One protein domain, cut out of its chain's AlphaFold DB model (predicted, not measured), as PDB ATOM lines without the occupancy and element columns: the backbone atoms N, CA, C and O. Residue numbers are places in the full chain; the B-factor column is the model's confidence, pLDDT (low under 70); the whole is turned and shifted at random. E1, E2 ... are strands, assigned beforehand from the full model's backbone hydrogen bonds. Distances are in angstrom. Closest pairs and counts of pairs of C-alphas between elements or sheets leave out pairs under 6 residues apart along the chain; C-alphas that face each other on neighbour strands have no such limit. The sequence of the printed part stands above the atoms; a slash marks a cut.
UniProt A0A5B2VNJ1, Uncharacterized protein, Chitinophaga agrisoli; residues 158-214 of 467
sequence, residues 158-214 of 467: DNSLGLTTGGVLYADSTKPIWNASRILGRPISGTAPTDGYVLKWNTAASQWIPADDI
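This is residues 158 to 214 of the 467 residues of an uncharacterized protein of Chitinophaga agrisoli (UniProt A0A5B2VNJ1). With little regular structure, the printed part is a rod: a small hairpin, E1 and E2, near one end, a longer one, E3 and E4, near the other, and a winding stretch between. It has 57 residues, four named strands in the order E1 E2 E3 E4 and no named helix; the class is all strand, with 18 residues in named elements. Each hairpin is an antiparallel two-stranded sheet. The whole is only just loose, close to extended: radius of gyration of the C-alphas 15.1 A, spans 47 by 21 by 15 A.

E1, residues 161 to 163, begins at C-alpha 161 (231.483, 240.637, 368.918). E2 is residues 169 to 171. E3, residues 197 to 202, measures 13.9 A; E4, residues 207 to 212, measures 15.6 A and ends at C-alpha 212 (212.129, 219.777, 346.278).

In E1 and E2, N 162 and O 170 are 2.8 A apart. In E3 and E4, N 198 and O 211 are 2.7 A apart. E2 and E3 are apart.

The link E2 to E3, 25 residues, is long. The printed part has no cut. Residues 176, 177, 179, 180 and 214 are under pLDDT 70.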
ATOM      1  N   ASP A 158     230.363 242.160 374.460       81.44
ATOM      2  CA  ASP A 158     229.532 241.015 374.804       81.44
ATOM      3  C   ASP A 158     229.958 239.778 373.992       81.44
ATOM      4  O   ASP A 158     230.975 239.765 373.304       81.44
ATOM      5  N   ASN A 159     229.168 238.709 374.061       76.56
ATOM      6  CA  ASN A 159     229.476 237.471 373.351       76.56
ATOM      7  C   ASN A 159     229.123 237.502 371.849       76.56
ATOM      8  O   ASN A 159     229.208 236.457 371.206       76.56
ATOM      9  N   SER A 160     228.653 238.626 371.297       80.88
ATOM     10  CA  SER A 160     228.269 238.745 369.883       80.88
ATOM     11  C   SER A 160     229.405 239.283 369.006       80.88
ATOM     12  O   SER A 160     229.479 238.945 367.824       80.88
ATOM     13  N   LEU A 161     230.317 240.066 369.586       86.69
ATOM     14  CA  LEU A 161     231.483 240.637 368.918       86.69
ATOM     15  C   LEU A 161     232.725 240.340 369.765       86.69
ATOM     16  O   LEU A 161     232.768 240.697 370.932       86.69
ATOM     17  N   GLY A 162     233.731 239.672 369.203       88.31
ATOM     18  CA  GLY A 162     234.924 239.238 369.931       88.31
ATOM     19  C   GLY A 162     236.199 239.931 369.458       88.31
ATOM     20  O   GLY A 162     236.291 240.384 368.317       88.31
ATOM     21  N   LEU A 163     237.219 239.962 370.323       89.81
ATOM     22  CA  LEU A 163     238.588 240.331 369.954       89.81
ATOM     23  C   LEU A 163     239.494 239.104 370.089       89.81
ATOM     24  O   LEU A 163     239.527 238.454 371.135       89.81
ATOM     25  N   THR A 164     240.245 238.777 369.042       87.12
ATOM     26  CA  THR A 164     241.255 237.712 369.124       87.12
ATOM     27  C   THR A 164     242.447 238.163 369.975       87.12
ATOM     28  O   THR A 164     242.696 239.357 370.143       87.12
ATOM     29  N   THR A 165     243.243 237.218 370.482       86.38
ATOM     30  CA  THR A 165     244.531 237.532 371.136       86.38
ATOM     31  C   THR A 165     245.519 238.239 370.198       86.38
ATOM     32  O   THR A 165     246.444 238.884 370.677       86.38
ATOM     33  N   GLY A 166     245.298 238.166 368.877       85.38
ATOM     34  CA  GLY A 166     246.036 238.905 367.848       85.38
ATOM     35  C   GLY A 166     245.477 240.294 367.512       85.38
ATOM     36  O   GLY A 166     245.972 240.919 366.581       85.38
ATOM     37  N   GLY A 167     244.450 240.783 368.221       86.31
ATOM     38  CA  GLY A 167     243.915 242.140 368.035       86.31
ATOM     39  C   GLY A 167     242.934 242.313 366.871       86.31
ATOM     40  O   GLY A 167     242.628 243.439 366.491       86.31
ATOM     41  N   VAL A 168     242.414 241.222 366.303       90.25
ATOM     42  CA  VAL A 168     241.375 241.273 365.258       90.25
ATOM     43  C   VAL A 168     239.988 241.308 365.893       90.25
ATOM     44  O   VAL A 168     239.664 240.423 366.689       90.25
ATOM     45  N   LEU A 169     239.175 242.295 365.511       91.25
ATOM     46  CA  LEU A 169     237.754 242.391 365.849       91.25
ATOM     47  C   LEU A 169     236.932 241.533 364.878       91.25
ATOM     48  O   LEU A 169     237.089 241.668 363.666       91.25
ATOM     49  N   TYR A 170     236.064 240.663 365.391       87.56
ATOM     50  CA  TYR A 170     235.262 239.753 364.569       87.56
ATOM     51  C   TYR A 170     233.863 239.531 365.153       87.56
ATOM     52  O   TYR A 170     233.656 239.644 366.361       87.56
ATOM     53  N   ALA A 171     232.901 239.187 364.295       86.00
ATOM     54  CA  ALA A 171     231.589 238.702 364.721       86.00
ATOM     55  C   ALA A 171     231.674 237.203 365.042       86.00
ATOM     56  O   ALA A 171     232.167 236.428 364.218       86.00
ATOM     57  N   ASP A 172     231.200 236.784 366.219       79.06
ATOM     58  CA  ASP A 172     231.240 235.373 366.615       79.06
ATOM     59  C   ASP A 172     230.176 234.570 365.848       79.06
ATOM     60  O   ASP A 172     229.029 234.414 366.278       79.06
ATOM     61  N   SER A 173     230.574 234.031 364.695       73.75
ATOM     62  CA  SER A 173     229.731 233.217 363.813       73.75
ATOM     63  C   SER A 173     229.309 231.876 364.424       73.75
ATOM     64  O   SER A 173     228.509 231.153 363.827       73.75
ATOM     65  N   THR A 174     229.821 231.514 365.608       72.19
ATOM     66  CA  THR A 174     229.337 230.344 366.354       72.19
ATOM     67  C   THR A 174     228.018 230.630 367.076       72.19
ATOM     68  O   THR A 174     227.265 229.695 367.376       72.19
ATOM     69  N   LYS A 175     227.686 231.910 367.307       73.31
ATOM     70  CA  LYS A 175     226.422 232.323 367.918       73.31
ATOM     71  C   LYS A 175     225.278 232.321 366.901       73.31
ATOM     72  O   LYS A 175     225.457 232.764 365.768       73.31
ATOM     73  N   PRO A 176     224.058 231.919 367.313       65.81
ATOM     74  CA  PRO A 176     222.881 231.952 366.444       65.81
ATOM     75  C   PRO A 176     222.517 233.334 365.889       65.81
ATOM     76  O   PRO A 176     221.743 233.394 364.950       65.81
ATOM     77  N   ILE A 177     223.029 234.429 366.457       68.31
ATOM     78  CA  ILE A 177     222.714 235.796 366.011       68.31
ATOM     79  C   ILE A 177     223.465 236.208 364.729       68.31
ATOM     80  O   ILE A 177     222.986 237.071 364.004       68.31
ATOM     81  N   TRP A 178     224.595 235.562 364.412       71.12
ATOM     82  CA  TRP A 178     225.445 235.864 363.244       71.12
ATOM     83  C   TRP A 178     225.524 234.704 362.236       71.12
ATOM     84  O   TRP A 178     226.423 234.630 361.399       71.12
ATOM     85  N   ASN A 179     224.606 233.747 362.338       64.25
ATOM     86  CA  ASN A 179     224.685 232.433 361.716       64.25
ATOM     87  C   ASN A 179     224.327 232.410 360.215       64.25
ATOM     88  O   ASN A 179     223.375 231.742 359.815       64.25
ATOM     89  N   ALA A 180     225.165 233.009 359.365       69.12
ATOM     90  CA  ALA A 180     225.053 233.019 357.895       69.12
ATOM     91  C   ALA A 180     225.008 231.625 357.199       69.12
ATOM     92  O   ALA A 180     225.063 231.525 355.977       69.12
ATOM     93  N   SER A 181     224.900 230.526 357.950       78.38
ATOM     94  CA  SER A 181     224.751 229.153 357.452       78.38
ATOM     95  C   SER A 181     223.998 228.246 358.440       78.38
ATOM     96  O   SER A 181     224.218 227.037 358.454       78.38
ATOM     97  N   ARG A 182     223.162 228.787 359.345       84.62
ATOM     98  CA  ARG A 182     222.367 227.975 360.294       84.62
ATOM     99  C   ARG A 182     220.949 228.544 360.455       84.62
ATOM    100  O   ARG A 182     220.765 229.747 360.388       84.62
ATOM    101  N   ILE A 183     219.965 227.705 360.772       86.06
ATOM    102  CA  ILE A 183     218.621 228.112 361.234       86.06
ATOM    103  C   ILE A 183     218.412 227.514 362.627       86.06
ATOM    104  O   ILE A 183     218.564 226.305 362.807       86.06
ATOM    105  N   LEU A 184     218.109 228.354 363.629       84.12
ATOM    106  CA  LEU A 184     217.976 227.961 365.046       84.12
ATOM    107  C   LEU A 184     219.192 227.171 365.577       84.12
ATOM    108  O   LEU A 184     219.056 226.153 366.252       84.12
ATOM    109  N   GLY A 185     220.404 227.608 365.214       81.44
ATOM    110  CA  GLY A 185     221.654 226.943 365.603       81.44
ATOM    111  C   GLY A 185     221.929 225.614 364.890       81.44
ATOM    112  O   GLY A 185     222.918 224.955 365.202       81.44
ATOM    113  N   ARG A 186     221.105 225.218 363.916       87.75
ATOM    114  CA  ARG A 186     221.289 223.991 363.132       87.75
ATOM    115  C   ARG A 186     221.858 224.311 361.745       87.75
ATOM    116  O   ARG A 186     221.331 225.220 361.109       87.75
ATOM    117  N   PRO A 187     222.910 223.615 361.279       90.38
ATOM    118  CA  PRO A 187     223.583 223.936 360.018       90.38
ATOM    119  C   PRO A 187     222.638 223.864 358.812       90.38
ATOM    120  O   PRO A 187     221.710 223.061 358.807       90.38
ATOM    121  N   ILE A 188     222.884 224.709 357.814       91.12
ATOM    122  CA  ILE A 188     222.328 224.648 356.461       91.12
ATOM    123  C   ILE A 188     223.402 224.019 355.568       91.12
ATOM    124  O   ILE A 188     224.575 224.374 355.661       91.12
ATOM    125  N   SER A 189     223.009 223.069 354.731       91.50
ATOM    126  CA  SER A 189     223.882 222.412 353.765       91.50
ATOM    127  C   SER A 189     224.444 223.414 352.755       91.50
ATOM    128  O   SER A 189     223.733 224.305 352.300       91.50
ATOM    129  N   GLY A 190     225.712 223.236 352.377       88.25
ATOM    130  CA  GLY A 190     226.365 224.030 351.331       88.25
ATOM    131  C   GLY A 190     226.044 223.586 349.899       88.25
ATOM    132  O   GLY A 190     226.574 224.171 348.958       88.25
ATOM    133  N   THR A 191     225.224 222.548 349.710       89.25
ATOM    134  CA  THR A 191     224.788 222.112 348.378       89.25
ATOM    135  C   THR A 191     223.973 223.220 347.711       89.25
ATOM    136  O   THR A 191     223.049 223.757 348.320       89.25
ATOM    137  N   ALA A 192     224.291 223.557 346.458       88.44
ATOM    138  CA  ALA A 192     223.534 224.555 345.709       88.44
ATOM    139  C   ALA A 192     222.099 224.050 345.440       88.44
ATOM    140  O   ALA A 192     221.948 222.923 344.959       88.44
ATOM    141  N   PRO A 193     221.051 224.837 345.743       91.00
ATOM    142  CA  PRO A 193     219.688 224.466 345.389       91.00
ATOM    143  C   PRO A 193     219.479 224.544 343.872       91.00
ATOM    144  O   PRO A 193     220.049 225.410 343.206       91.00
ATOM    145  N   THR A 194     218.629 223.673 343.332       89.12
ATOM    146  CA  THR A 194     218.039 223.862 342.001       89.12
ATOM    147  C   THR A 194     216.715 224.615 342.114       89.12
ATOM    148  O   THR A 194     216.197 224.816 343.217       89.12
ATOM    149  N   ASP A 195     216.163 225.042 340.977       86.69
ATOM    150  CA  ASP A 195     214.832 225.649 340.941       86.69
ATOM    151  C   ASP A 195     213.783 224.716 341.579       86.69
ATOM    152  O   ASP A 195     213.856 223.495 341.422       86.69
ATOM    153  N   GLY A 196     212.857 225.285 342.355       78.75
ATOM    154  CA  GLY A 196     211.836 224.538 343.104       78.75
ATOM    155  C   GLY A 196     212.279 223.904 344.434       78.75
ATOM    156  O   GLY A 196     211.453 223.287 345.108       78.75
ATOM    157  N   TYR A 197     213.541 224.043 344.858       87.94
ATOM    158  CA  TYR A 197     213.996 223.519 346.156       87.94
ATOM    159  C   TYR A 197     213.637 224.441 347.337       87.94
ATOM    160  O   TYR A 197     213.755 225.663 347.267       87.94
ATOM    161  N   VAL A 198     213.294 223.836 348.478       89.12
ATOM    162  CA  VAL A 198     213.092 224.462 349.795       89.12
ATOM    163  C   VAL A 198     214.042 223.860 350.835       89.12
ATOM    164  O   VAL A 198     214.498 222.722 350.712       89.12
ATOM    165  N   LEU A 199     214.343 224.602 351.904       90.88
ATOM    166  CA  LEU A 199     215.142 224.076 353.014       90.88
ATOM    167  C   LEU A 199     214.303 223.150 353.899       90.88
ATOM    168  O   LEU A 199     213.344 223.580 354.539       90.88
ATOM    169  N   LYS A 200     214.710 221.883 354.000       89.00
ATOM    170  CA  LYS A 200     214.073 220.877 354.859       89.00
ATOM    171  C   LYS A 200     215.025 220.361 355.916       89.00
ATOM    172  O   LYS A 200     216.199 220.114 355.653       89.00
ATOM    173  N   TRP A 201     214.498 220.129 357.113       92.31
ATOM    174  CA  TRP A 201     215.263 219.503 358.180       92.31
ATOM    175  C   TRP A 201     215.534 218.030 357.853       92.31
ATOM    176  O   TRP A 201     214.606 217.221 357.778       92.31
ATOM    177  N   ASN A 202     216.808 217.669 357.685       88.19
ATOM    178  CA  ASN A 202     217.247 216.286 357.561       88.19
ATOM    179  C   ASN A 202     217.759 215.793 358.921       88.19
ATOM    180  O   ASN A 202     218.785 216.257 359.420       88.19
ATOM    181  N   THR A 203     217.045 214.841 359.522       88.81
ATOM    182  CA  THR A 203     217.388 214.267 360.831       88.81
ATOM    183  C   THR A 203     218.671 213.441 360.798       88.81
ATOM    184  O   THR A 203     219.473 213.553 361.722       88.81
ATOM    185  N   ALA A 204     218.898 212.658 359.739       88.88
ATOM    186  CA  ALA A 204     220.072 211.796 359.604       88.88
ATOM    187  C   ALA A 204     221.372 212.605 359.481       88.88
ATOM    188  O   ALA A 204     222.368 212.293 360.124       88.88
ATOM    189  N   ALA A 205     221.340 213.682 358.701       88.62
ATOM    190  CA  ALA A 205     222.470 214.582 358.510       88.62
ATOM    191  C   ALA A 205     222.524 215.715 359.553       88.62
ATOM    192  O   ALA A 205     223.469 216.498 359.553       88.62
ATOM    193  N   SER A 206     221.510 215.825 360.425       93.50
ATOM    194  CA  SER A 206     221.360 216.896 361.422       93.50
ATOM    195  C   SER A 206     221.600 218.301 360.852       93.50
ATOM    196  O   SER A 206     222.203 219.163 361.497       93.50
ATOM    197  N   GLN A 207     221.094 218.541 359.642       94.12
ATOM    198  CA  GLN A 207     221.230 219.806 358.924       94.12
ATOM    199  C   GLN A 207     219.981 220.109 358.090       94.12
ATOM    200  O   GLN A 207     219.245 219.205 357.689       94.12
ATOM    201  N   TRP A 208     219.747 221.387 357.811       93.44
ATOM    202  CA  TRP A 208     218.795 221.839 356.805       93.44
ATOM    203  C   TRP A 208     219.396 221.603 355.423       93.44
ATOM    204  O   TRP A 208     220.450 222.151 355.120       93.44
ATOM    205  N   ILE A 209     218.762 220.788 354.592       92.81
ATOM    206  CA  ILE A 209     219.207 220.527 353.219       92.81
ATOM    207  C   ILE A 209     218.234 221.175 352.234       92.81
ATOM    208  O   ILE A 209     217.033 221.194 352.517       92.81
ATOM    209  N   PRO A 210     218.701 221.692 351.091       92.00
ATOM    210  CA  PRO A 210     217.802 222.033 350.003       92.00
ATOM    211  C   PRO A 210     217.248 220.736 349.390       92.00
ATOM    212  O   PRO A 210     217.989 219.784 349.150       92.00
ATOM    213  N   ALA A 211     215.936 220.679 349.203       87.75
ATOM    214  CA  ALA A 211     215.216 219.556 348.608       87.75
ATOM    215  C   ALA A 211     213.926 220.074 347.966       87.75
ATOM    216  O   ALA A 211     213.419 221.093 348.417       87.75
ATOM    217  N   ASP A 212     213.360 219.375 346.986       83.38
ATOM    218  CA  ASP A 212     212.129 219.777 346.278       83.38
ATOM    219  C   ASP A 212     211.012 220.284 347.206       83.38
ATOM    220  O   ASP A 212     210.812 219.720 348.280       83.38
ATOM    221  N   ASP A 213     210.241 221.307 346.832       77.50
ATOM    222  CA  ASP A 213     209.007 221.654 347.554       77.50
ATOM    223  C   ASP A 213     207.995 220.495 347.476       77.50
ATOM    224  O   ASP A 213     207.707 219.972 346.403       77.50
ATOM    225  N   ILE A 214     207.478 220.042 348.626       65.88
ATOM    226  CA  ILE A 214     206.598 218.854 348.723       65.88
ATOM    227  C   ILE A 214     205.295 219.127 349.475       65.88
ATOM    228  O   ILE A 214     204.662 218.195 349.989       65.88
TER     229      ILE A 214